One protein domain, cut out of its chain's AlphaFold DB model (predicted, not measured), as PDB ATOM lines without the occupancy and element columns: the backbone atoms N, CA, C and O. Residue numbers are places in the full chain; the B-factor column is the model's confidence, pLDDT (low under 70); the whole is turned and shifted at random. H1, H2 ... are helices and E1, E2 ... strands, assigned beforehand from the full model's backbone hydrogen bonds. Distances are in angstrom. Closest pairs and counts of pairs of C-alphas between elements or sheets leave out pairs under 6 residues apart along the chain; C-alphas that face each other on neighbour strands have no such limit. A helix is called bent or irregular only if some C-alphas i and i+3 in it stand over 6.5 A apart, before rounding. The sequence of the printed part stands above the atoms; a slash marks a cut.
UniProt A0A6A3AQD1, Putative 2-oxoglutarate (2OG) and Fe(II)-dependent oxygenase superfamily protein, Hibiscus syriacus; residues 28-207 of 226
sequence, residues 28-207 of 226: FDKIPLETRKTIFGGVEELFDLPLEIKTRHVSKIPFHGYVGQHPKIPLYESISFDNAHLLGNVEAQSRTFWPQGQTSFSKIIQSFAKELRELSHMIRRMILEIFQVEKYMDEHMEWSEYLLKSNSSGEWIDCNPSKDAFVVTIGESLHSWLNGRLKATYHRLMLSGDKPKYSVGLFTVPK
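AT A GLANCE: This is residues 28 to 207 of the 226 residues of the protein "Putative 2-oxoglutarate (2OG) and Fe(II)-dependent oxygenase superfamily protein" of Hibiscus syriacus (UniProt A0A6A3AQD1). A twisted, curled sheet of four strands has helices over one face, where the long helix H4 crosses it slantwise and runs on past it to fold back with H5 as a helical hairpin; H1 and H3 pack on the first part of H4. E4 lies near H4 and E5 outside the sheet, and two long stretches without named elements, residues 152 to 164 and 178 to 198, loop away from the body. The 180 printed residues hold, in order, H1 H2 E1 E2 H3 H4 H5 E3 E4 H6 E5, a mixed class; the sheet order is E1 E2 E3 E5, all antiparallel. The whole is compact, with a radius of gyration of the C-alphas of 16.8 A and spans of 49 by 37 by 34 A.

HOW THE PARTS SIT: H1, residues 33 to 47, touches residues 105 to 112 of H4, residues 103 to 130, at a steep tilt of 60 degrees, opposite ways; the closest C-alphas, of Gly 42 and Phe 105, are 6.0 A apart. H2, residues 51 to 54, only grazes the sheet. E1, residues 66 to 68, and E2, residues 77 to 82, form an antiparallel hairpin, with N 67 and O 78 at 2.9 A. H3, residues 87 to 94, touches residues 103 to 110 of H4, closest at the C-alphas of Glu 91 and Ser 106, 5.6 A. H5, residues 134 to 142, touches H4 at a shallow tilt of 29 degrees, opposite ways, closest at the C-alphas of Leu 128 and Glu 134, 4.8 A; it is irregular, C-alphas 135 and 138 being 7.5 A apart. E3, residues 144 to 151, is antiparallel to E2, with N 81 and O 148 at 2.8 A, and to E5, residues 199 to 206, with N 147 and O 203 at 2.9 A. H4 is on the sheet at a height of 8.5 A, over E3 and E5, on the same face as H1. E4, residues 165 to 169, pairs with no named strand. H6, residues 172 to 177, only grazes the sheet. Every O i to N i+4 pair is within hydrogen-bond range in H1, H3, H4 and H6, but 3 of 5 in H5; H2 is too short for one.

IN THESE COORDINATES: H1 begins at C-alpha 33, (18.130, -24.262, -3.710), and is 20.9 A long. H4 is 40.4 A long and ends at (42.491, -30.702, -20.819). E3 is 21.5 A long; E5, 22.2 A, ends at C-alpha 206, (34.501, -48.574, -11.881).

THE WHOLE: The C-alphas farthest apart, of Lys 135 and Asp 194, are 49.4 A apart. The printed part has no cut. The links H2 to E1, E3 to E4 and H6 to E5 are long. Mean pLDDT of the printed part is 85.0; residues 144 to 161, 186 and 188 to 193 are under 70.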
ATOM      1  N   PHE A  28      26.262 -24.595 -10.276       91.75
ATOM      2  CA  PHE A  28      25.408 -25.302 -11.232       91.75
ATOM      3  C   PHE A  28      23.941 -24.920 -11.014       91.75
ATOM      4  O   PHE A  28      23.341 -25.212  -9.977       91.75
ATOM      5  N   ASP A  29      23.394 -24.226 -12.007       90.56
ATOM      6  CA  ASP A  29      22.095 -23.552 -12.014       90.56
ATOM      7  C   ASP A  29      20.905 -24.516 -12.116       90.56
ATOM      8  O   ASP A  29      19.876 -24.293 -11.475       90.56
ATOM      9  N   LYS A  30      21.061 -25.634 -12.840       91.81
ATOM     10  CA  LYS A  30      20.023 -26.673 -12.985       91.81
ATOM     11  C   LYS A  30      19.576 -27.317 -11.669       91.81
ATOM     12  O   LYS A  30      18.516 -27.938 -11.632       91.81
ATOM     13  N   ILE A  31      20.353 -27.180 -10.589       91.06
ATOM     14  CA  ILE A  31      19.989 -27.668  -9.251       91.06
ATOM     15  C   ILE A  31      19.821 -26.470  -8.294       91.06
ATOM     16  O   ILE A  31      20.709 -26.194  -7.472       91.06
ATOM     17  N   PRO A  32      18.687 -25.744  -8.383       89.81
ATOM     18  CA  PRO A  32      18.399 -24.597  -7.531       89.81
ATOM     19  C   PRO A  32      18.166 -25.012  -6.072       89.81
ATOM     20  O   PRO A  32      17.891 -26.178  -5.769       89.81
ATOM     21  N   LEU A  33      18.238 -24.040  -5.157       88.44
ATOM     22  CA  LEU A  33      18.130 -24.262  -3.710       88.44
ATOM     23  C   LEU A  33      16.878 -25.042  -3.282       88.44
ATOM     24  O   LEU A  33      16.978 -25.881  -2.393       88.44
ATOM     25  N   GLU A  34      15.722 -24.839  -3.919       89.38
ATOM     26  CA  GLU A  34      14.504 -25.582  -3.560       89.38
ATOM     27  C   GLU A  34      14.605 -27.075  -3.915       89.38
ATOM     28  O   GLU A  34      14.191 -27.925  -3.127       89.38
ATOM     29  N   THR A  35      15.258 -27.427  -5.030       90.31
ATOM     30  CA  THR A  35      15.594 -28.825  -5.350       90.31
ATOM     31  C   THR A  35      16.551 -29.404  -4.306       90.31
ATOM     32  O   THR A  35      16.361 -30.542  -3.878       90.31
ATOM     33  N   ARG A  36      17.529 -28.614  -3.828       89.38
ATOM     34  CA  ARG A  36      18.462 -29.023  -2.757       89.38
ATOM     35  C   ARG A  36      17.740 -29.266  -1.425       89.38
ATOM     36  O   ARG A  36      17.966 -30.291  -0.794       89.38
ATOM     37  N   LYS A  37      16.817 -28.389  -1.018       91.12
ATOM     38  CA  LYS A  37      15.963 -28.613   0.166       91.12
ATOM     39  C   LYS A  37      15.100 -29.868   0.015       91.12
ATOM     40  O   LYS A  37      14.967 -30.633   0.962       91.12
ATOM     41  N   THR A  38      14.550 -30.094  -1.180       93.94
ATOM     42  CA  THR A  38      13.664 -31.235  -1.466       93.94
ATOM     43  C   THR A  38      14.402 -32.574  -1.352       93.94
ATOM     44  O   THR A  38      13.867 -33.512  -0.765       93.94
ATOM     45  N   ILE A  39      15.645 -32.671  -1.852       93.75
ATOM     46  CA  ILE A  39      16.470 -33.875  -1.651       93.75
ATOM     47  C   ILE A  39      16.873 -34.052  -0.181       93.75
ATOM     48  O   ILE A  39      16.840 -35.182   0.299       93.75
ATOM     49  N   PHE A  40      17.193 -32.979   0.555       91.50
ATOM     50  CA  PHE A  40      17.529 -33.095   1.979       91.50
ATOM     51  C   PHE A  40      16.345 -33.570   2.827       91.50
ATOM     52  O   PHE A  40      16.522 -34.527   3.569       91.50
ATOM     53  N   GLY A  41      15.136 -33.026   2.642       92.69
ATOM     54  CA  GLY A  41      13.943 -33.505   3.357       92.69
ATOM     55  C   GLY A  41      13.631 -34.983   3.084       92.69
ATOM     56  O   GLY A  41      13.369 -35.745   4.007       92.69
ATOM     57  N   GLY A  42      13.765 -35.438   1.830       93.44
ATOM     58  CA  GLY A  42      13.622 -36.862   1.503       93.44
ATOM     59  C   GLY A  42      14.725 -37.752   2.101       93.44
ATOM     60  O   GLY A  42      14.483 -38.916   2.409       93.44
ATOM     61  N   VAL A  43      15.939 -37.223   2.280       92.38
ATOM     62  CA  VAL A  43      17.056 -37.926   2.937       92.38
ATOM     63  C   VAL A  43      16.897 -37.943   4.464       92.38
ATOM     64  O   VAL A  43      17.261 -38.937   5.087       92.38
ATOM     65  N   GLU A  44      16.303 -36.907   5.056       92.50
ATOM     66  CA  GLU A  44      15.875 -36.873   6.459       92.50
ATOM     67  C   GLU A  44      14.794 -37.943   6.713       92.50
ATOM     68  O   GLU A  44      15.020 -38.836   7.528       92.50
ATOM     69  N   GLU A  45      13.716 -37.978   5.912       93.19
ATOM     70  CA  GLU A  45      12.678 -39.034   5.962       93.19
ATOM     71  C   GLU A  45      13.248 -40.465   5.855       93.19
ATOM     72  O   GLU A  45      12.708 -41.400   6.445       93.19
ATOM     73  N   LEU A  46      14.330 -40.652   5.090       94.50
ATOM     74  CA  LEU A  46      15.008 -41.940   4.922       94.50
ATOM     75  C   LEU A  46      15.849 -42.331   6.149       94.50
ATOM     76  O   LEU A  46      15.901 -43.512   6.505       94.50
ATOM     77  N   PHE A  47      16.537 -41.374   6.778       93.44
ATOM     78  CA  PHE A  47      17.369 -41.641   7.955       93.44
ATOM     79  C   PHE A  47      16.560 -41.722   9.257       93.44
ATOM     80  O   PHE A  47      16.973 -42.457  10.156       93.44
ATOM     81  N   ASP A  48      15.385 -41.099   9.333       94.06
ATOM     82  CA  ASP A  48      14.445 -41.250  10.457       94.06
ATOM     83  C   ASP A  48      13.778 -42.643  10.516       94.06
ATOM     84  O   ASP A  48      13.130 -42.993  11.506       94.06
ATOM     85  N   LEU A  49      13.957 -43.487   9.490       95.38
ATOM     86  CA  LEU A  49      13.480 -44.870   9.514       95.38
ATOM     87  C   LEU A  49      14.189 -45.716  10.597       95.38
ATOM     88  O   LEU A  49      15.403 -45.590  10.789       95.38
ATOM     89  N   PRO A  50      13.475 -46.669  11.236       96.06
ATOM     90  CA  PRO A  50      14.057 -47.639  12.164       96.06
ATOM     91  C   PRO A  50      15.299 -48.352  11.613       96.06
ATOM     92  O   PRO A  50      15.376 -48.698  10.426       96.06
ATOM     93  N   LEU A  51      16.271 -48.626  12.486       94.25
ATOM     94  CA  LEU A  51      17.541 -49.260  12.120       94.25
ATOM     95  C   LEU A  51      17.329 -50.641  11.476       94.25
ATOM     96  O   LEU A  51      18.021 -51.003  10.526       94.25
ATOM     97  N   GLU A  52      16.319 -51.382  11.928       94.25
ATOM     98  CA  GLU A  52      15.896 -52.694  11.427       94.25
ATOM     99  C   GLU A  52      15.247 -52.629  10.038       94.25
ATOM    100  O   GLU A  52      14.990 -53.672   9.435       94.25
ATOM    101  N   ILE A  53      14.936 -51.427   9.541       95.12
ATOM    102  CA  ILE A  53      14.518 -51.155   8.161       95.12
ATOM    103  C   ILE A  53      15.731 -50.696   7.346       95.12
ATOM    104  O   ILE A  53      16.006 -51.288   6.304       95.12
ATOM    105  N   LYS A  54      16.510 -49.723   7.844       95.12
ATOM    106  CA  LYS A  54      17.709 -49.212   7.152       95.12
ATOM    107  C   LYS A  54      18.717 -50.328   6.833       95.12
ATOM    108  O   LYS A  54      19.180 -50.434   5.701       95.12
ATOM    109  N   THR A  55      18.965 -51.236   7.780       93.94
ATOM    110  CA  THR A  55      19.886 -52.386   7.631       93.94
ATOM    111  C   THR A  55      19.443 -53.462   6.628       93.94
ATOM    112  O   THR A  55      20.232 -54.355   6.329       93.94
ATOM    113  N   ARG A  56      18.223 -53.401   6.068       93.94
ATOM    114  CA  ARG A  56      17.754 -54.354   5.034       93.94
ATOM    115  C   ARG A  56      18.363 -54.087   3.662       93.94
ATOM    116  O   ARG A  56      18.453 -54.999   2.842       93.94
ATOM    117  N   HIS A  57      18.754 -52.842   3.403       93.94
ATOM    118  CA  HIS A  57      19.325 -52.419   2.129       93.94
ATOM    119  C   HIS A  57      20.813 -52.769   2.070       93.94
ATOM    120  O   HIS A  57      21.679 -51.932   2.310       93.94
ATOM    121  N   VAL A  58      21.120 -54.039   1.812       90.31
ATOM    122  CA  VAL A  58      22.494 -54.563   1.764       90.31
ATOM    123  C   VAL A  58      22.997 -54.715   0.330       90.31
ATOM    124  O   VAL A  58      22.246 -55.101  -0.564       90.31
ATOM    125  N   SER A  59      24.294 -54.478   0.115       88.12
ATOM    126  CA  SER A  59      24.972 -54.759  -1.156       88.12
ATOM    127  C   SER A  59      26.109 -55.765  -0.975       88.12
ATOM    128  O   SER A  59      26.644 -55.947   0.117       88.12
ATOM    129  N   LYS A  60      26.489 -56.422  -2.077       84.75
ATOM    130  CA  LYS A  60      27.715 -57.235  -2.168       84.75
ATOM    131  C   LYS A  60      28.942 -56.396  -2.541       84.75
ATOM    132  O   LYS A  60      30.061 -56.893  -2.440       84.75
ATOM    133  N   ILE A  61      28.739 -55.157  -2.992       81.50
ATOM    134  CA  ILE A  61      29.812 -54.221  -3.327       81.50
ATOM    135  C   ILE A  61      30.223 -53.484  -2.037       81.50
ATOM    136  O   ILE A  61      29.347 -52.945  -1.355       81.50
ATOM    137  N   PRO A  62      31.519 -53.446  -1.667       79.12
ATOM    138  CA  PRO A  62      31.975 -52.729  -0.480       79.12
ATOM    139  C   PRO A  62      31.524 -51.265  -0.473       79.12
ATOM    140  O   PRO A  62      31.607 -50.577  -1.484       79.12
ATOM    141  N   PHE A  63      31.079 -50.781   0.689       78.44
ATOM    142  CA  PHE A  63      30.590 -49.413   0.923       78.44
ATOM    143  C   PHE A  63      29.276 -49.006   0.221       78.44
ATOM    144  O   PHE A  63      28.854 -47.857   0.400       78.44
ATOM    145  N   HIS A  64      28.620 -49.911  -0.513       88.81
ATOM    146  CA  HIS A  64      27.266 -49.728  -1.057       88.81
ATOM    147  C   HIS A  64      26.195 -50.272  -0.088       88.81
ATOM    148  O   HIS A  64      26.480 -51.112   0.765       88.81
ATOM    149  N   GLY A  65      24.947 -49.833  -0.256       92.50
ATOM    150  CA  GLY A  65      23.833 -50.163   0.636       92.50
ATOM    151  C   GLY A  65      23.806 -49.267   1.878       92.50
ATOM    152  O   GLY A  65      24.267 -48.124   1.836       92.50
ATOM    153  N   TYR A  66      23.261 -49.777   2.980       94.19
ATOM    154  CA  TYR A  66      23.381 -49.190   4.311       94.19
ATOM    155  C   TYR A  66      24.744 -49.515   4.927       94.19
ATOM    156  O   TYR A  66      25.122 -50.682   5.048       94.19
ATOM    157  N   VAL A  67      25.457 -48.485   5.379       90.50
ATOM    158  CA  VAL A  67      26.704 -48.626   6.141       90.50
ATOM    159  C   VAL A  67      26.666 -47.671   7.327       90.50
ATOM    160  O   VAL A  67      26.672 -46.457   7.132       90.50
ATOM    161  N   GLY A  68      26.663 -48.220   8.540       88.75
ATOM    162  CA  GLY A  68      26.633 -47.492   9.811       88.75
ATOM    163  C   GLY A  68      26.971 -48.411  10.989       88.75
ATOM    164  O   GLY A  68      27.488 -49.508  10.780       88.75
ATOM    165  N   GLN A  69      26.685 -47.977  12.222       86.75
ATOM    166  CA  GLN A  69      26.862 -48.765  13.463       86.75
ATOM    167  C   GLN A  69      28.302 -49.267  13.739       86.75
ATOM    168  O   GLN A  69      28.516 -50.158  14.560       86.75
ATOM    169  N   HIS A  70      29.320 -48.712  13.074       84.19
ATOM    170  CA  HIS A  70      30.702 -49.165  13.237       84.19
ATOM    171  C   HIS A  70      31.308 -48.641  14.560       84.19
ATOM    172  O   HIS A  70      31.377 -47.422  14.733       84.19
ATOM    173  N   PRO A  71      31.839 -49.494  15.466       84.62
ATOM    174  CA  PRO A  71      32.192 -49.092  16.837       84.62
ATOM    175  C   PRO A  71      33.190 -47.933  16.990       84.62
ATOM    176  O   PRO A  71      33.182 -47.261  18.015       84.62
ATOM    177  N   LYS A  72      34.051 -47.679  15.991       82.62
ATOM    178  CA  LYS A  72      35.004 -46.546  16.016       82.62
ATOM    179  C   LYS A  72      34.425 -45.225  15.486       82.62
ATOM    180  O   LYS A  72      35.058 -44.191  15.656       82.62
ATOM    181  N   ILE A  73      33.270 -45.262  14.818       78.81
ATOM    182  CA  ILE A  73      32.549 -44.096  14.274       78.81
ATOM    183  C   ILE A  73      31.029 -44.274  14.485       78.81
ATOM    184  O   ILE A  73      30.271 -44.303  13.521       78.81
ATOM    185  N   PRO A  74      30.549 -44.414  15.739       80.62
ATOM    186  CA  PRO A  74      29.166 -44.822  16.027       80.62
ATOM    187  C   PRO A  74      28.094 -43.812  15.576       80.62
ATOM    188  O   PRO A  74      26.924 -44.165  15.503       80.62
ATOM    189  N   LEU A  75      28.491 -42.572  15.260       82.38
ATOM    190  CA  LEU A  75      27.624 -41.506  14.740       82.38
ATOM    191  C   LEU A  75      27.597 -41.431  13.196       82.38
ATOM    192  O   LEU A  75      26.899 -40.583  12.639       82.38
ATOM    193  N   TYR A  76      28.369 -42.278  12.505       85.19
ATOM    194  CA  TYR A  76      28.337 -42.399  11.048       85.19
ATOM    195  C   TYR A  76      27.223 -43.354  10.626       85.19
ATOM    196  O   TYR A  76      27.212 -44.524  11.020       85.19
ATOM    197  N   GLU A  77      26.366 -42.895   9.721       90.38
ATOM    198  CA  GLU A  77      25.663 -43.789   8.810       90.38
ATOM    199  C   GLU A  77      25.560 -43.195   7.400       90.38
ATOM    200  O   GLU A  77      25.785 -42.006   7.163       90.38
ATOM    201  N   SER A  78      25.288 -44.068   6.437       92.38
ATOM    202  CA  SER A  78      25.168 -43.733   5.024       92.38
ATOM    203  C   SER A  78      24.262 -44.732   4.319       92.38
ATOM    204  O   SER A  78      24.236 -45.908   4.685       92.38
ATOM    205  N   ILE A  79      23.544 -44.266   3.298       94.56
ATOM    206  CA  ILE A  79      22.749 -45.097   2.388       94.56
ATOM    207  C   ILE A  79      23.137 -44.724   0.956       94.56
ATOM    208  O   ILE A  79      23.339 -43.546   0.649       94.56
ATOM    209  N   SER A  80      23.258 -45.720   0.077       94.69
ATOM    210  CA  SER A  80      23.544 -45.507  -1.343       94.69
ATOM    211  C   SER A  80      22.466 -46.061  -2.274       94.69
ATOM    212  O   SER A  80      21.817 -47.055  -1.959       94.69
ATOM    213  N   PHE A  81      22.313 -45.440  -3.443       94.50
ATOM    214  CA  PHE A  81      21.427 -45.877  -4.518       94.50
ATOM    215  C   PHE A  81      22.230 -46.111  -5.803       94.50
ATOM    216  O   PHE A  81      22.788 -45.178  -6.392       94.50
ATOM    217  N   ASP A  82      22.263 -47.367  -6.241       92.94
ATOM    218  CA  ASP A  82      23.032 -47.824  -7.396       92.94
ATOM    219  C   ASP A  82      22.335 -47.428  -8.706       92.94
ATOM    220  O   ASP A  82      21.163 -47.745  -8.936       92.94
ATOM    221  N   ASN A  83      23.063 -46.716  -9.570       93.31
ATOM    222  CA  ASN A  83      22.585 -46.137 -10.829       93.31
ATOM    223  C   ASN A  83      21.291 -45.314 -10.676       93.31
ATOM    224  O   ASN A  83      20.392 -45.369 -11.515       93.31
ATOM    225  N   ALA A  84      21.235 -44.490  -9.622       95.00
ATOM    226  CA  ALA A  84      20.067 -43.706  -9.206       95.00
ATOM    227  C   ALA A  84      19.445 -42.786 -10.280       95.00
ATOM    228  O   ALA A  84      18.299 -42.376 -10.147       95.00
ATOM    229  N   HIS A  85      20.155 -42.481 -11.370       94.12
ATOM    230  CA  HIS A  85      19.603 -41.746 -12.513       94.12
ATOM    231  C   HIS A  85      18.502 -42.520 -13.277       94.12
ATOM    232  O   HIS A  85      17.779 -41.921 -14.076       94.12
ATOM    233  N   LEU A  86      18.345 -43.828 -13.025       95.94
ATOM    234  CA  LEU A  86      17.299 -44.691 -13.580       95.94
ATOM    235  C   LEU A  86      16.168 -44.894 -12.556       95.94
ATOM    236  O   LEU A  86      16.382 -45.503 -11.509       95.94
ATOM    237  N   LEU A  87      14.945 -44.442 -12.867       95.56
ATOM    238  CA  LEU A  87      13.829 -44.460 -11.904       95.56
ATOM    239  C   LEU A  87      13.501 -45.873 -11.405       95.56
ATOM    240  O   LEU A  87      13.358 -46.069 -10.204       95.56
ATOM    241  N   GLY A  88      13.467 -46.866 -12.300       95.81
ATOM    242  CA  GLY A  88      13.200 -48.259 -11.926       95.81
ATOM    243  C   GLY A  88      14.228 -48.842 -10.946       95.81
ATOM    244  O   GLY A  88      13.857 -49.631 -10.081       95.81
ATOM    245  N   ASN A  89      15.494 -48.409 -11.012       94.81
ATOM    246  CA  ASN A  89      16.524 -48.828 -10.058       94.81
ATOM    247  C   ASN A  89      16.289 -48.206  -8.679       94.81
ATOM    248  O   ASN A  89      16.464 -48.886  -7.668       94.81
ATOM    249  N   VAL A  90      15.895 -46.930  -8.626       95.62
ATOM    250  CA  VAL A  90      15.559 -46.258  -7.365       95.62
ATOM    251  C   VAL A  90      14.299 -46.863  -6.757       95.62
ATOM    252  O   VAL A  90      14.310 -47.212  -5.582       95.62
ATOM    253  N   GLU A  91      13.242 -47.064  -7.546       95.75
ATOM    254  CA  GLU A  91      12.001 -47.682  -7.074       95.75
ATOM    255  C   GLU A  91      12.250 -49.104  -6.550       95.75
ATOM    256  O   GLU A  91      11.763 -49.441  -5.470       95.75
ATOM    257  N   ALA A  92      13.050 -49.918  -7.252       94.44
ATOM    258  CA  ALA A  92      13.419 -51.263  -6.808       94.44
ATOM    259  C   ALA A  92      14.186 -51.252  -5.475       94.44
ATOM    260  O   ALA A  92      13.854 -52.024  -4.579       94.44
ATOM    261  N   GLN A  93      15.162 -50.351  -5.315       94.00
ATOM    262  CA  GLN A  93      15.926 -50.208  -4.068       94.00
ATOM    263  C   GLN A  93      15.071 -49.634  -2.928       94.00
ATOM    264  O   GLN A  93      15.135 -50.134  -1.808       94.00
ATOM    265  N   SER A  94      14.196 -48.660  -3.206       94.62
ATOM    266  CA  SER A  94      13.319 -48.036  -2.204       94.62
ATOM    267  C   SER A  94      12.356 -49.025  -1.536       94.62
ATOM    268  O   SER A  94      11.957 -48.813  -0.393       94.62
ATOM    269  N   ARG A  95      12.020 -50.136  -2.213       94.94
ATOM    270  CA  ARG A  95      11.139 -51.191  -1.683       94.94
ATOM    271  C   ARG A  95      11.751 -51.962  -0.511       94.94
ATOM    272  O   ARG A  95      11.010 -52.614   0.219       94.94
ATOM    273  N   THR A  96      13.067 -51.872  -0.298       94.00
ATOM    274  CA  THR A  96      13.718 -52.398   0.917       94.00
ATOM    275  C   THR A  96      13.286 -51.628   2.171       94.00
ATOM    276  O   THR A  96      13.110 -52.230   3.232       94.00
ATOM    277  N   PHE A  97      13.053 -50.319   2.021       94.50
ATOM    278  CA  PHE A  97      12.612 -49.402   3.070       94.50
ATOM    279  C   PHE A  97      11.080 -49.320   3.161       94.50
ATOM    280  O   PHE A  97      10.505 -49.505   4.233       94.50
ATOM    281  N   TRP A  98      10.415 -49.112   2.020       94.62
ATOM    282  CA  TRP A  98       8.962 -48.977   1.889       94.62
ATOM    283  C   TRP A  98       8.408 -50.068   0.955       94.62
ATOM    284  O   TRP A  98       8.335 -49.848  -0.254       94.62
ATOM    285  N   PRO A  99       7.981 -51.244   1.462       90.06
ATOM    286  CA  PRO A  99       7.563 -52.370   0.616       90.06
ATOM    287  C   PRO A  99       6.403 -52.078  -0.349       90.06
ATOM    288  O   PRO A  99       6.340 -52.676  -1.419       90.06
ATOM    289  N   GLN A 100       5.523 -51.130  -0.005       88.00
ATOM    290  CA  GLN A 100       4.426 -50.665  -0.871       88.00
ATOM    291  C   GLN A 100       4.882 -49.650  -1.946       88.00
ATOM    292  O   GLN A 100       4.078 -49.198  -2.757       88.00
ATOM    293  N   GLY A 101       6.174 -49.302  -1.963       85.31
ATOM    294  CA  GLY A 101       6.771 -48.241  -2.772       85.31
ATOM    295  C   GLY A 101       6.657 -46.853  -2.132       85.31
ATOM    296  O   GLY A 101       5.749 -46.580  -1.353       85.31
ATOM    297  N   GLN A 102       7.580 -45.958  -2.501       87.88
ATOM    298  CA  GLN A 102       7.484 -44.520  -2.226       87.88
ATOM    299  C   GLN A 102       7.881 -43.744  -3.491       87.88
ATOM    300  O   GLN A 102       9.044 -43.397  -3.718       87.88
ATOM    301  N   THR A 103       6.910 -43.534  -4.382       90.31
ATOM    302  CA  THR A 103       7.137 -42.967  -5.725       90.31
ATOM    303  C   THR A 103       7.544 -41.488  -5.693       90.31
ATOM    304  O   THR A 103       8.247 -41.036  -6.594       90.31
ATOM    305  N   SER A 104       7.144 -40.732  -4.664       92.62
ATOM    306  CA  SER A 104       7.575 -39.341  -4.447       92.62
ATOM    307  C   SER A 104       9.084 -39.269  -4.200       92.62
ATOM    308  O   SER A 104       9.814 -38.726  -5.030       92.62
ATOM    309  N   PHE A 105       9.555 -39.913  -3.128       94.12
ATOM    310  CA  PHE A 105      10.972 -40.081  -2.797       94.12
ATOM    311  C   PHE A 105      11.770 -40.610  -3.995       94.12
ATOM    312  O   PHE A 105      12.784 -40.027  -4.371       94.12
ATOM    313  N   SER A 106      11.274 -41.656  -4.666       95.75
ATOM    314  CA  SER A 106      11.984 -42.269  -5.797       95.75
ATOM    315  C   SER A 106      12.221 -41.290  -6.955       95.75
ATOM    316  O   SER A 106      13.296 -41.287  -7.552       95.75
ATOM    317  N   LYS A 107      11.256 -40.406  -7.241       95.62
ATOM    318  CA  LYS A 107      11.399 -39.337  -8.244       95.62
ATOM    319  C   LYS A 107      12.313 -38.201  -7.774       95.62
ATOM    320  O   LYS A 107      13.043 -37.649  -8.595       95.62
ATOM    321  N   ILE A 108      12.319 -37.872  -6.481       95.25
ATOM    322  CA  ILE A 108      13.226 -36.870  -5.892       95.25
ATOM    323  C   ILE A 108      14.684 -37.342  -6.003       95.25
ATOM    324  O   ILE A 108      15.507 -36.640  -6.587       95.25
ATOM    325  N   ILE A 109      14.984 -38.564  -5.544       95.69
ATOM    326  CA  ILE A 109      16.307 -39.193  -5.699       95.69
ATOM    327  C   ILE A 109      16.718 -39.234  -7.179       95.69
ATOM    328  O   ILE A 109      17.831 -38.835  -7.521       95.69
ATOM    329  N   GLN A 110      15.829 -39.699  -8.066       96.62
ATOM    330  CA  GLN A 110      16.164 -39.906  -9.476       96.62
ATOM    331  C   GLN A 110      16.425 -38.606 -10.238       96.62
ATOM    332  O   GLN A 110      17.389 -38.535 -11.003       96.62
ATOM    333  N   SER A 111      15.598 -37.579 -10.036       95.06
ATOM    334  CA  SER A 111      15.771 -36.285 -10.706       95.06
ATOM    335  C   SER A 111      17.052 -35.588 -10.244       95.06
ATOM    336  O   SER A 111      17.849 -35.162 -11.078       95.06
ATOM    337  N   PHE A 112      17.331 -35.582  -8.937       95.31
ATOM    338  CA  PHE A 112      18.584 -35.057  -8.392       95.31
ATOM    339  C   PHE A 112      19.815 -35.823  -8.919       95.31
ATOM    340  O   PHE A 112      20.793 -35.211  -9.352       95.31
ATOM    341  N   ALA A 113      19.750 -37.159  -8.971       96.00
ATOM    342  CA  ALA A 113      20.814 -37.993  -9.532       96.00
ATOM    343  C   ALA A 113      21.014 -37.791 -11.046       96.00
ATOM    344  O   ALA A 113      22.143 -37.904 -11.528       96.00
ATOM    345  N   LYS A 114      19.952 -37.482 -11.806       95.19
ATOM    346  CA  LYS A 114      20.047 -37.131 -13.232       95.19
ATOM    347  C   LYS A 114      20.809 -35.818 -13.425       95.19
ATOM    348  O   LYS A 114      21.757 -35.798 -14.206       95.19
ATOM    349  N   GLU A 115      20.441 -34.753 -12.717       95.06
ATOM    350  CA  GLU A 115      21.105 -33.452 -12.888       95.06
ATOM    351  C   GLU A 115      22.563 -33.485 -12.394       95.06
ATOM    352  O   GLU A 115      23.455 -32.999 -13.089       95.06
ATOM    353  N   LEU A 116      22.858 -34.153 -11.267       94.00
ATOM    354  CA  LEU A 116      24.249 -34.364 -10.836       94.00
ATOM    355  C   LEU A 116      25.062 -35.198 -11.837       94.00
ATOM    356  O   LEU A 116      26.267 -34.981 -11.983       94.00
ATOM    357  N   ARG A 117      24.430 -36.136 -12.553       94.31
ATOM    358  CA  ARG A 117      25.079 -36.900 -13.626       94.31
ATOM    359  C   ARG A 117      25.414 -36.004 -14.817       94.31
ATOM    360  O   ARG A 117      26.499 -36.152 -15.364       94.31
ATOM    361  N   GLU A 118      24.564 -35.041 -15.176       94.62
ATOM    362  CA  GLU A 118      24.897 -34.040 -16.203       94.62
ATOM    363  C   GLU A 118      26.082 -33.152 -15.782       94.62
ATOM    364  O   GLU A 118      27.012 -32.973 -16.569       94.62
ATOM    365  N   LEU A 119      26.123 -32.684 -14.527       93.81
ATOM    366  CA  LEU A 119      27.282 -31.960 -13.983       93.81
ATOM    367  C   LEU A 119      28.565 -32.809 -14.038       93.81
ATOM    368  O   LEU A 119      29.592 -32.358 -14.547       93.81
ATOM    369  N   SER A 120      28.489 -34.065 -13.585       93.00
ATOM    370  CA  SER A 120      29.592 -35.031 -13.660       93.00
ATOM    371  C   SER A 120      30.085 -35.235 -15.098       93.00
ATOM    372  O   SER A 120      31.291 -35.263 -15.333       93.00
ATOM    373  N   HIS A 121      29.180 -35.321 -16.078       92.44
ATOM    374  CA  HIS A 121      29.528 -35.487 -17.495       92.44
ATOM    375  C   HIS A 121      30.281 -34.280 -18.052       92.44
ATOM    376  O   HIS A 121      31.297 -34.466 -18.721       92.44
ATOM    377  N   MET A 122      29.837 -33.059 -17.737       93.00
ATOM    378  CA  MET A 122      30.523 -31.830 -18.158       93.00
ATOM    379  C   MET A 122      31.930 -31.727 -17.557       93.00
ATOM    380  O   MET A 122      32.883 -31.450 -18.281       93.00
ATOM    381  N   ILE A 123      32.078 -32.016 -16.260       92.94
ATOM    382  CA  ILE A 123      33.376 -32.017 -15.565       92.94
ATOM    383  C   ILE A 123      34.317 -33.061 -16.175       92.94
ATOM    384  O   ILE A 123      35.453 -32.747 -16.524       92.94
ATOM    385  N   ARG A 124      33.846 -34.302 -16.341       91.75
ATOM    386  CA  ARG A 124      34.644 -35.398 -16.910       91.75
ATOM    387  C   ARG A 124      35.088 -35.089 -18.334       91.75
ATOM    388  O   ARG A 124      36.254 -35.301 -18.652       91.75
ATOM    389  N   ARG A 125      34.190 -34.549 -19.164       92.12
ATOM    390  CA  ARG A 125      34.520 -34.086 -20.514       92.12
ATOM    391  C   ARG A 125      35.609 -33.013 -20.480       92.12
ATOM    392  O   ARG A 125      36.603 -33.159 -21.179       92.12
ATOM    393  N   MET A 126      35.458 -31.992 -19.635       92.62
ATOM    394  CA  MET A 126      36.431 -30.903 -19.508       92.62
ATOM    395  C   MET A 126      37.821 -31.415 -19.092       92.62
ATOM    396  O   MET A 126      38.819 -30.998 -19.668       92.62
ATOM    397  N   ILE A 127      37.889 -32.361 -18.148       92.44
ATOM    398  CA  ILE A 127      39.143 -33.010 -17.732       92.44
ATOM    399  C   ILE A 127      39.774 -33.795 -18.893       92.44
ATOM    400  O   ILE A 127      40.977 -33.691 -19.118       92.44
ATOM    401  N   LEU A 128      38.984 -34.563 -19.650       92.25
ATOM    402  CA  LEU A 128      39.500 -35.326 -20.791       92.25
ATOM    403  C   LEU A 128      39.988 -34.417 -21.937       92.25
ATOM    404  O   LEU A 128      40.994 -34.743 -22.560       92.25
ATOM    405  N   GLU A 129      39.329 -33.278 -22.172       91.75
ATOM    406  CA  GLU A 129      39.766 -32.244 -23.126       91.75
ATOM    407  C   GLU A 129      41.079 -31.568 -22.681       91.75
ATOM    408  O   GLU A 129      41.978 -31.389 -23.502       91.75
ATOM    409  N   ILE A 130      41.238 -31.248 -21.387       90.94
ATOM    410  CA  ILE A 130      42.491 -30.702 -20.819       90.94
ATOM    411  C   ILE A 130      43.666 -31.658 -21.084       90.94
ATOM    412  O   ILE A 130      44.721 -31.242 -21.566       90.94
ATOM    413  N   PHE A 131      43.468 -32.957 -20.843       90.38
ATOM    414  CA  PHE A 131      44.495 -33.983 -21.049       90.38
ATOM    415  C   PHE A 131      44.591 -34.530 -22.488       90.38
ATOM    416  O   PHE A 131      45.359 -35.465 -22.709       90.38
ATOM    417  N   GLN A 132      43.866 -33.961 -23.464       90.81
ATOM    418  CA  GLN A 132      43.886 -34.371 -24.886       90.81
ATOM    419  C   GLN A 132      43.602 -35.877 -25.094       90.81
ATOM    420  O   GLN A 132      44.217 -36.567 -25.914       90.81
ATOM    421  N   VAL A 133      42.670 -36.401 -24.292       92.56
ATOM    422  CA  VAL A 133      42.224 -37.803 -24.264       92.56
ATOM    423  C   VAL A 133      40.700 -37.917 -24.412       92.56
ATOM    424  O   VAL A 133      40.110 -38.947 -24.094       92.56
ATOM    425  N   GLU A 134      40.039 -36.891 -24.951       91.12
ATOM    426  CA  GLU A 134      38.593 -36.844 -25.213       91.12
ATOM    427  C   GLU A 134      38.095 -37.939 -26.167       91.12
ATOM    428  O   GLU A 134      36.960 -38.392 -26.037       91.12
ATOM    429  N   LYS A 135      38.967 -38.478 -27.029       90.81
ATOM    430  CA  LYS A 135      38.695 -39.691 -27.825       90.81
ATOM    431  C   LYS A 135      38.363 -40.942 -26.991       90.81
ATOM    432  O   LYS A 135      37.817 -41.896 -27.530       90.81
ATOM    433  N   TYR A 136      38.705 -40.950 -25.700       88.31
ATOM    434  CA  TYR A 136      38.367 -42.017 -24.757       88.31
ATOM    435  C   TYR A 136      37.073 -41.744 -23.975       88.31
ATOM    436  O   TYR A 136      36.755 -42.507 -23.066       88.31
ATOM    437  N   MET A 137      36.326 -40.671 -24.276       87.31
ATOM    438  CA  MET A 137      35.130 -40.301 -23.507       87.31
ATOM    439  C   MET A 137      34.095 -41.433 -23.463       87.31
ATOM    440  O   MET A 137      33.564 -41.704 -22.389       87.31
ATOM    441  N   ASP A 138      33.862 -42.135 -24.573       84.81
ATOM    442  CA  ASP A 138      32.896 -43.238 -24.612       84.81
ATOM    443  C   ASP A 138      33.360 -44.431 -23.757       84.81
ATOM    444  O   ASP A 138      32.630 -44.832 -22.856       84.81
ATOM    445  N   GLU A 139      34.602 -44.917 -23.910       81.81
ATOM    446  CA  GLU A 139      35.174 -45.982 -23.052       81.81
ATOM    447  C   GLU A 139      35.143 -45.588 -21.563       81.81
ATOM    448  O   GLU A 139      34.724 -46.364 -20.700       81.81
ATOM    449  N   HIS A 140      35.542 -44.349 -21.257       79.44
ATOM    450  CA  HIS A 140      35.539 -43.781 -19.910       79.44
ATOM    451  C   HIS A 140      34.136 -43.814 -19.284       79.44
ATOM    452  O   HIS A 140      33.972 -44.097 -18.093       79.44
ATOM    453  N   MET A 141      33.110 -43.542 -20.087       79.44
ATOM    454  CA  MET A 141      31.708 -43.525 -19.679       79.44
ATOM    455  C   MET A 141      31.105 -44.932 -19.617       79.44
ATOM    456  O   MET A 141      30.322 -45.208 -18.709       79.44
ATOM    457  N   GLU A 142      31.510 -45.836 -20.511       75.50
ATOM    458  CA  GLU A 142      31.103 -47.241 -20.518       75.50
ATOM    459  C   GLU A 142      31.616 -48.008 -19.300       75.50
ATOM    460  O   GLU A 142      30.864 -48.824 -18.760       75.50
ATOM    461  N   TRP A 143      32.833 -47.742 -18.806       74.38
ATOM    462  CA  TRP A 143      33.328 -48.414 -17.596       74.38
ATOM    463  C   TRP A 143      32.711 -47.908 -16.290       74.38
ATOM    464  O   TRP A 143      32.873 -48.549 -15.252       74.38
ATOM    465  N   SER A 144      31.992 -46.785 -16.321       60.69
ATOM    466  CA  SER A 144      31.468 -46.114 -15.128       60.69
ATOM    467  C   SER A 144      30.123 -46.653 -14.640       60.69
ATOM    468  O   SER A 144      29.200 -46.871 -15.425       60.69
ATOM    469  N   GLU A 145      29.969 -46.714 -13.320       68.75
ATOM    470  CA  GLU A 145      28.682 -46.760 -12.623       68.75
ATOM    471  C   GLU A 145      28.500 -45.541 -11.711       68.75
ATOM    472  O   GLU A 145      29.464 -44.905 -11.280       68.75
ATOM    473  N   TYR A 146      27.235 -45.190 -11.459       67.69
ATOM    474  CA  TYR A 146      26.848 -43.966 -10.757       67.69
ATOM    475  C   TYR A 146      26.226 -44.299  -9.406       67.69
ATOM    476  O   TYR A 146      25.105 -44.803  -9.342       67.69
ATOM    477  N   LEU A 147      26.938 -43.975  -8.333       58.28
ATOM    478  CA  LEU A 147      26.533 -44.218  -6.956       58.28
ATOM    479  C   LEU A 147      26.089 -42.900  -6.315       58.28
ATOM    480  O   LEU A 147      26.932 -42.063  -5.987       58.28
ATOM    481  N   LEU A 148      24.785 -42.696  -6.111       57.31
ATOM    482  CA  LEU A 148      24.335 -41.602  -5.244       57.31
ATOM    483  C   LEU A 148      24.451 -42.078  -3.793       57.31
ATOM    484  O   LEU A 148      23.882 -43.114  -3.460       57.31
ATOM    485  N   LYS A 149      25.172 -41.355  -2.935       60.03
ATOM    486  CA  LYS A 149      25.378 -41.732  -1.530       60.03
ATOM    487  C   LYS A 149      25.171 -40.541  -0.602       60.03
ATOM    488  O   LYS A 149      25.814 -39.506  -0.777       60.03
ATOM    489  N   SER A 150      24.308 -40.705   0.397       50.06
ATOM    490  CA  SER A 150      24.160 -39.765   1.512       50.06
ATOM    491  C   SER A 150      25.008 -40.195   2.714       50.06
ATOM    492  O   SER A 150      25.300 -41.382   2.863       50.06
ATOM    493  N   ASN A 151      25.457 -39.254   3.551       53.19
ATOM    494  CA  ASN A 151      26.307 -39.548   4.718       53.19
ATOM    495  C   ASN A 151      26.196 -38.503   5.851       53.19
ATOM    496  O   ASN A 151      25.609 -37.434   5.662       53.19
ATOM    497  N   SER A 152      26.844 -38.815   6.980       43.66
ATOM    498  CA  SER A 152      27.143 -37.925   8.111       43.66
ATOM    499  C   SER A 152      28.610 -38.065   8.593       43.66
ATOM    500  O   SER A 152      29.255 -39.082   8.340       43.66
ATOM    501  N   SER A 153      29.121 -37.088   9.365       53.28
ATOM    502  CA  SER A 153      30.404 -37.088  10.135       53.28
ATOM    503  C   SER A 153      31.768 -37.018   9.389       53.28
ATOM    504  O   SER A 153      31.868 -37.360   8.215       53.28
ATOM    505  N   GLY A 154      32.844 -36.556  10.066       47.78
ATOM    506  CA  GLY A 154      34.223 -36.487   9.522       47.78
ATOM    507  C   GLY A 154      35.278 -35.774  10.410       47.78
ATOM    508  O   GLY A 154      35.004 -35.635  11.595       47.78
ATOM    509  N   GLU A 155      36.447 -35.384   9.846       41.66
ATOM    510  CA  GLU A 155      37.433 -34.336  10.276       41.66
ATOM    511  C   GLU A 155      38.641 -34.243   9.277       41.66
ATOM    512  O   GLU A 155      39.390 -35.217   9.211       41.66
ATOM    513  N   TRP A 156      38.842 -33.157   8.491       47.22
ATOM    514  CA  TRP A 156      40.153 -32.551   8.056       47.22
ATOM    515  C   TRP A 156      39.990 -31.404   7.013       47.22
ATOM    516  O   TRP A 156      39.288 -31.585   6.026       47.22
ATOM    517  N   ILE A 157      40.733 -30.293   7.196       43.97
ATOM    518  CA  ILE A 157      40.698 -28.996   6.456       43.97
ATOM    519  C   ILE A 157      39.300 -28.347   6.390       43.97
ATOM    520  O   ILE A 157      38.370 -28.891   5.803       43.97
ATOM    521  N   ASP A 158      39.173 -27.121   6.914       46.44
ATOM    522  CA  ASP A 158      37.937 -26.324   6.830       46.44
ATOM    523  C   ASP A 158      37.677 -25.802   5.405       46.44
ATOM    524  O   ASP A 158      37.878 -24.632   5.073       46.44
ATOM    525  N   CYS A 159      37.158 -26.682   4.550       51.19
ATOM    526  CA  CYS A 159      36.327 -26.264   3.433       51.19
ATOM    527  C   CYS A 159      34.951 -25.869   3.993       51.19
ATOM    528  O   CYS A 159      34.170 -26.727   4.406       51.19
ATOM    529  N   ASN A 160      34.660 -24.568   4.014       63.53
ATOM    530  CA  ASN A 160      33.321 -24.033   4.255       63.53
ATOM    531  C   ASN A 160      32.689 -23.701   2.891       63.53
ATOM    532  O   ASN A 160      32.864 -22.574   2.422       63.53
ATOM    533  N   PRO A 161      32.041 -24.672   2.215       68.00
ATOM    534  CA  PRO A 161      31.646 -24.521   0.821       68.00
ATOM    535  C   PRO A 161      30.597 -23.427   0.624       68.00
ATOM    536  O   PRO A 161      29.727 -23.191   1.472       68.00
ATOM    537  N   SER A 162      30.649 -22.793  -0.541       78.31
ATOM    538  CA  SER A 162      29.646 -21.838  -0.992       78.31
ATOM    539  C   SER A 162      28.279 -22.521  -1.034       78.31
ATOM    540  O   SER A 162      28.106 -23.554  -1.680       78.31
ATOM    541  N   LYS A 163      27.274 -21.932  -0.369       74.88
ATOM    542  CA  LYS A 163      25.925 -22.521  -0.196       74.88
ATOM    543  C   LYS A 163      25.262 -22.950  -1.514       74.88
ATOM    544  O   LYS A 163      24.492 -23.911  -1.540       74.88
ATOM    545  N   ASP A 164      25.597 -22.248  -2.593       82.81
ATOM    546  CA  ASP A 164      25.044 -22.422  -3.936       82.81
ATOM    547  C   ASP A 164      25.957 -23.237  -4.879       82.81
ATOM    548  O   ASP A 164      25.591 -23.499  -6.027       82.81
ATOM    549  N   ALA A 165      27.110 -23.717  -4.405       87.88
ATOM    550  CA  ALA A 165      28.048 -24.543  -5.168       87.88
ATOM    551  C   ALA A 165      27.903 -26.049  -4.880       87.88
ATOM    552  O   ALA A 165      27.125 -26.473  -4.022       87.88
ATOM    553  N   PHE A 166      28.663 -26.850  -5.626       90.38
ATOM    554  CA  PHE A 166      28.960 -28.256  -5.376       90.38
ATOM    555  C   PHE A 166      30.476 -28.426  -5.261       90.38
ATOM    556  O   PHE A 166      31.210 -27.919  -6.108       90.38
ATOM    557  N   VAL A 167      30.948 -29.169  -4.258       90.25
ATOM    558  CA  VAL A 167      32.366 -29.543  -4.162       90.25
ATOM    559  C   VAL A 167      32.633 -30.723  -5.093       90.25
ATOM    560  O   VAL A 167      31.997 -31.772  -4.987       90.25
ATOM    561  N   VAL A 168      33.581 -30.545  -6.007       91.19
ATOM    562  CA  VAL A 168      34.067 -31.558  -6.946       91.19
ATOM    563  C   VAL A 168      35.429 -32.041  -6.457       91.19
ATOM    564  O   VAL A 168      36.299 -31.212  -6.212       91.19
ATOM    565  N   THR A 169      35.645 -33.356  -6.366       90.38
ATOM    566  CA  THR A 169      36.916 -33.949  -5.905       90.38
ATOM    567  C   THR A 169      37.299 -35.150  -6.769       90.38
ATOM    568  O   THR A 169      36.437 -35.937  -7.164       90.38
ATOM    569  N   ILE A 170      38.592 -35.310  -7.057       90.12
ATOM    570  CA  ILE A 170      39.121 -36.434  -7.842       90.12
ATOM    571  C   ILE A 170      39.261 -37.683  -6.966       90.12
ATOM    572  O   ILE A 170      39.947 -37.672  -5.946       90.12
ATOM    573  N   GLY A 171      38.630 -38.777  -7.394       87.31
ATOM    574  CA  GLY A 171      38.797 -40.101  -6.793       87.31
ATOM    575  C   GLY A 171      39.992 -40.872  -7.364       87.31
ATOM    576  O   GLY A 171      40.423 -40.638  -8.498       87.31
ATOM    577  N   GLU A 172      40.483 -41.848  -6.599       86.88
ATOM    578  CA  GLU A 172      41.661 -42.672  -6.924       86.88
ATOM    579  C   GLU A 172      41.568 -43.356  -8.299       86.88
ATOM    580  O   GLU A 172      42.574 -43.476  -8.996       86.88
ATOM    581  N   SER A 173      40.365 -43.741  -8.743       88.81
ATOM    582  CA  SER A 173      40.128 -44.314 -10.077       88.81
ATOM    583  C   SER A 173      40.519 -43.364 -11.214       88.81
ATOM    584  O   SER A 173      41.173 -43.787 -12.165       88.81
ATOM    585  N   LEU A 174      40.167 -42.076 -11.115       89.12
ATOM    586  CA  LEU A 174      40.474 -41.082 -12.147       89.12
ATOM    587  C   LEU A 174      41.930 -40.601 -12.057       89.12
ATOM    588  O   LEU A 174      42.567 -40.414 -13.089       89.12
ATOM    589  N   HIS A 175      42.491 -40.502 -10.846       89.12
ATOM    590  CA  HIS A 175      43.937 -40.332 -10.637       89.12
ATOM    591  C   HIS A 175      44.741 -41.450 -11.326       89.12
ATOM    592  O   HIS A 175      45.660 -41.169 -12.094       89.12
ATOM    593  N   SER A 176      44.346 -42.710 -11.115       90.06
ATOM    594  CA  SER A 176      44.997 -43.885 -11.711       90.06
ATOM    595  C   SER A 176      44.851 -43.909 -13.235       90.06
ATOM    596  O   SER A 176      45.811 -44.184 -13.952       90.06
ATOM    597  N   TRP A 177      43.658 -43.583 -13.747       91.12
ATOM    598  CA  TRP A 177      43.390 -43.523 -15.185       91.12
ATOM    599  C   TRP A 177      44.174 -42.397 -15.880       91.12
ATOM    600  O   TRP A 177      44.685 -42.598 -16.975       91.12
ATOM    601  N   LEU A 178      44.370 -41.248 -15.227       90.94
ATOM    602  CA  LEU A 178      45.199 -40.144 -15.734       90.94
ATOM    603  C   LEU A 178      46.709 -40.328 -15.470       90.94
ATOM    604  O   LEU A 178      47.463 -39.358 -15.542       90.94
ATOM    605  N   ASN A 179      47.160 -41.547 -15.149       91.00
ATOM    606  CA  ASN A 179      48.555 -41.878 -14.826       91.00
ATOM    607  C   ASN A 179      49.178 -40.935 -13.772       91.00
ATOM    608  O   ASN A 179      50.301 -40.456 -13.920       91.00
ATOM    609  N   GLY A 180      48.409 -40.597 -12.734       87.44
ATOM    610  CA  GLY A 180      48.841 -39.748 -11.624       87.44
ATOM    611  C   GLY A 180      48.841 -38.236 -11.881       87.44
ATOM    612  O   GLY A 180      49.138 -37.486 -10.954       87.44
ATOM    613  N   ARG A 181      48.478 -37.755 -13.084       86.38
ATOM    614  CA  ARG A 181      48.551 -36.318 -13.447       86.38
ATOM    615  C   ARG A 181      47.608 -35.387 -12.666       86.38
ATOM    616  O   ARG A 181      47.811 -34.178 -12.696       86.38
ATOM    617  N   LEU A 182      46.605 -35.923 -11.967       86.06
ATOM    618  CA  LEU A 182      45.773 -35.191 -11.001       86.06
ATOM    619  C   LEU A 182      45.903 -35.811  -9.610       86.06
ATOM    620  O   LEU A 182      45.997 -37.031  -9.490       86.06
ATOM    621  N   LYS A 183      45.838 -34.997  -8.553       76.19
ATOM    622  CA  LYS A 183      45.853 -35.483  -7.163       76.19
ATOM    623  C   LYS A 183      44.500 -36.098  -6.790       76.19
ATOM    624  O   LYS A 183      43.475 -35.440  -6.941       76.19
ATOM    625  N   ALA A 184      44.497 -37.322  -6.258       81.12
ATOM    626  CA  ALA A 184      43.352 -37.844  -5.512       81.12
ATOM    627  C   ALA A 184      43.431 -37.330  -4.068       81.12
ATOM    628  O   ALA A 184      44.318 -37.727  -3.314       81.12
ATOM    629  N   THR A 185      42.532 -36.418  -3.696       71.69
ATOM    630  CA  THR A 185      42.598 -35.732  -2.398       71.69
ATOM    631  C   THR A 185      41.726 -36.430  -1.359       71.69
ATOM    632  O   THR A 185      40.495 -36.488  -1.476       71.69
ATOM    633  N   TYR A 186      42.375 -36.938  -0.307       67.94
ATOM    634  CA  TYR A 186      41.695 -37.484   0.864       67.94
ATOM    635  C   TYR A 186      40.882 -36.391   1.555       67.94
ATOM    636  O   TYR A 186      41.416 -35.363   1.966       67.94
ATOM    637  N   HIS A 187      39.582 -36.632   1.684       70.62
ATOM    638  CA  HIS A 187      38.621 -35.709   2.270       70.62
ATOM    639  C   HIS A 187      37.807 -36.417   3.354       70.62
ATOM    640  O   HIS A 187      37.542 -37.619   3.292       70.62
ATOM    641  N   ARG A 188      37.409 -35.651   4.366       61.66
ATOM    642  CA  ARG A 188      36.637 -36.092   5.529       61.66
ATOM    643  C   ARG A 188      35.866 -34.839   5.983       61.66
ATOM    644  O   ARG A 188      36.461 -33.771   6.003       61.66
ATOM    645  N   LEU A 189      34.561 -34.939   6.270       59.97
ATOM    646  CA  LEU A 189      33.693 -33.811   6.708       59.97
ATOM    647  C   LEU A 189      34.103 -33.281   8.107       59.97
ATOM    648  O   LEU A 189      35.252 -33.431   8.475       59.97
ATOM    649  N   MET A 190      33.220 -32.713   8.942       56.19
ATOM    650  CA  MET A 190      33.479 -32.623  10.396       56.19
ATOM    651  C   MET A 190      32.193 -32.632  11.235       56.19
ATOM    652  O   MET A 190      31.209 -31.966  10.897       56.19
ATOM    653  N   LEU A 191      32.196 -33.365  12.356       60.91
ATOM    654  CA  LEU A 191      31.195 -33.218  13.418       60.91
ATOM    655  C   LEU A 191      31.521 -32.009  14.297       60.91
ATOM    656  O   LEU A 191      32.616 -31.879  14.829       60.91
ATOM    657  N   SER A 192      30.539 -31.130  14.465       57.19
ATOM    658  CA  SER A 192      30.595 -29.999  15.392       57.19
ATOM    659  C   SER A 192      29.172 -29.510  15.658       57.19
ATOM    660  O   SER A 192      28.391 -29.371  14.712       57.19
ATOM    661  N   GLY A 193      28.850 -29.273  16.932       62.47
ATOM    662  CA  GLY A 193      27.497 -28.959  17.406       62.47
ATOM    663  C   GLY A 193      26.571 -30.177  17.536       62.47
ATOM    664  O   GLY A 193      26.823 -31.241  16.975       62.47
ATOM    665  N   ASP A 194      25.469 -29.992  18.264       72.75
ATOM    666  CA  ASP A 194      24.582 -31.066  18.747       72.75
ATOM    667  C   ASP A 194      23.481 -31.470  17.745       72.75
ATOM    668  O   ASP A 194      22.388 -31.882  18.134       72.75
ATOM    669  N   LYS A 195      23.722 -31.289  16.441       75.94
ATOM    670  CA  LYS A 195      22.726 -31.511  15.379       75.94
ATOM    671  C   LYS A 195      23.230 -32.495  14.319       75.94
ATOM    672  O   LYS A 195      24.416 -32.451  13.984       75.94
ATOM    673  N   PRO A 196      22.343 -33.328  13.736       78.50
ATOM    674  CA  PRO A 196      22.665 -34.106  12.548       78.50
ATOM    675  C   PRO A 196      23.228 -33.225  11.427       78.50
ATOM    676  O   PRO A 196      22.816 -32.078  11.244       78.50
ATOM    677  N   LYS A 197      24.168 -33.782  10.662       83.06
ATOM    678  CA  LYS A 197      24.692 -33.187   9.431       83.06
ATOM    679  C   LYS A 197      24.531 -34.201   8.313       83.06
ATOM    680  O   LYS A 197      25.099 -35.288   8.406       83.06
ATOM    681  N   TYR A 198      23.805 -33.818   7.271       84.50
ATOM    682  CA  TYR A 198      23.612 -34.617   6.066       84.50
ATOM    683  C   TYR A 198      24.454 -34.049   4.924       84.50
ATOM    684  O   TYR A 198      24.539 -32.834   4.748       84.50
ATOM    685  N   SER A 199      25.025 -34.920   4.097       88.06
ATOM    686  CA  SER A 199      25.449 -34.568   2.740       88.06
ATOM    687  C   SER A 199      24.933 -35.602   1.741       88.06
ATOM    688  O   SER A 199      24.577 -36.715   2.135       88.06
ATOM    689  N   VAL A 200      24.878 -35.240   0.456       90.31
ATOM    690  CA  VAL A 200      24.503 -36.138  -0.646       90.31
ATOM    691  C   VAL A 200      25.491 -35.927  -1.790       90.31
ATOM    692  O   VAL A 200      25.598 -34.821  -2.313       90.31
ATOM    693  N   GLY A 201      26.220 -36.978  -2.169       90.88
ATOM    694  CA  GLY A 201      27.220 -36.942  -3.237       90.88
ATOM    695  C   GLY A 201      26.924 -37.950  -4.344       90.88
ATOM    696  O   GLY A 201      26.386 -39.028  -4.085       90.88
ATOM    697  N   LEU A 202      27.300 -37.611  -5.580       92.88
ATOM    698  CA  LEU A 202      27.316 -38.543  -6.706       92.88
ATOM    699  C   LEU A 202      28.751 -39.011  -6.956       92.88
ATOM    700  O   LEU A 202      29.595 -38.239  -7.406       92.88
ATOM    701  N   PHE A 203      29.010 -40.287  -6.702       89.88
ATOM    702  CA  PHE A 203      30.299 -40.924  -6.934       89.88
ATOM    703  C   PHE A 203      30.271 -41.659  -8.279       89.88
ATOM    704  O   PHE A 203      29.305 -42.348  -8.610       89.88
ATOM    705  N   THR A 204      31.338 -41.508  -9.062       87.94
ATOM    706  CA  THR A 204      31.599 -42.335 -10.249       87.94
ATOM    707  C   THR A 204      32.551 -43.447  -9.837       87.94
ATOM    708  O   THR A 204      33.653 -43.152  -9.378       87.94
ATOM    709  N   VAL A 205      32.139 -44.705  -9.991       85.81
ATOM    710  CA  VAL A 205      32.931 -45.885  -9.605       85.81
ATOM    711  C   VAL A 205      33.186 -46.799 -10.811       85.81
ATOM    712  O   VAL A 205      32.373 -46.805 -11.741       85.81
ATOM    713  N   PRO A 206      34.289 -47.572 -10.843       84.75
ATOM    714  CA  PRO A 206      34.501 -48.574 -11.881       84.75
ATOM    715  C   PRO A 206      33.521 -49.740 -11.760       84.75
ATOM    716  O   PRO A 206      33.323 -50.276 -10.669       84.75
ATOM    717  N   LYS A 207      32.968 -50.182 -12.894       84.19
ATOM    718  CA  LYS A 207      32.204 -51.431 -12.991       84.19
ATOM    719  C   LYS A 207      33.012 -52.610 -12.463       84.19
ATOM    720  O   LYS A 207      34.199 -52.758 -12.770       84.19
TER     721      LYS A 207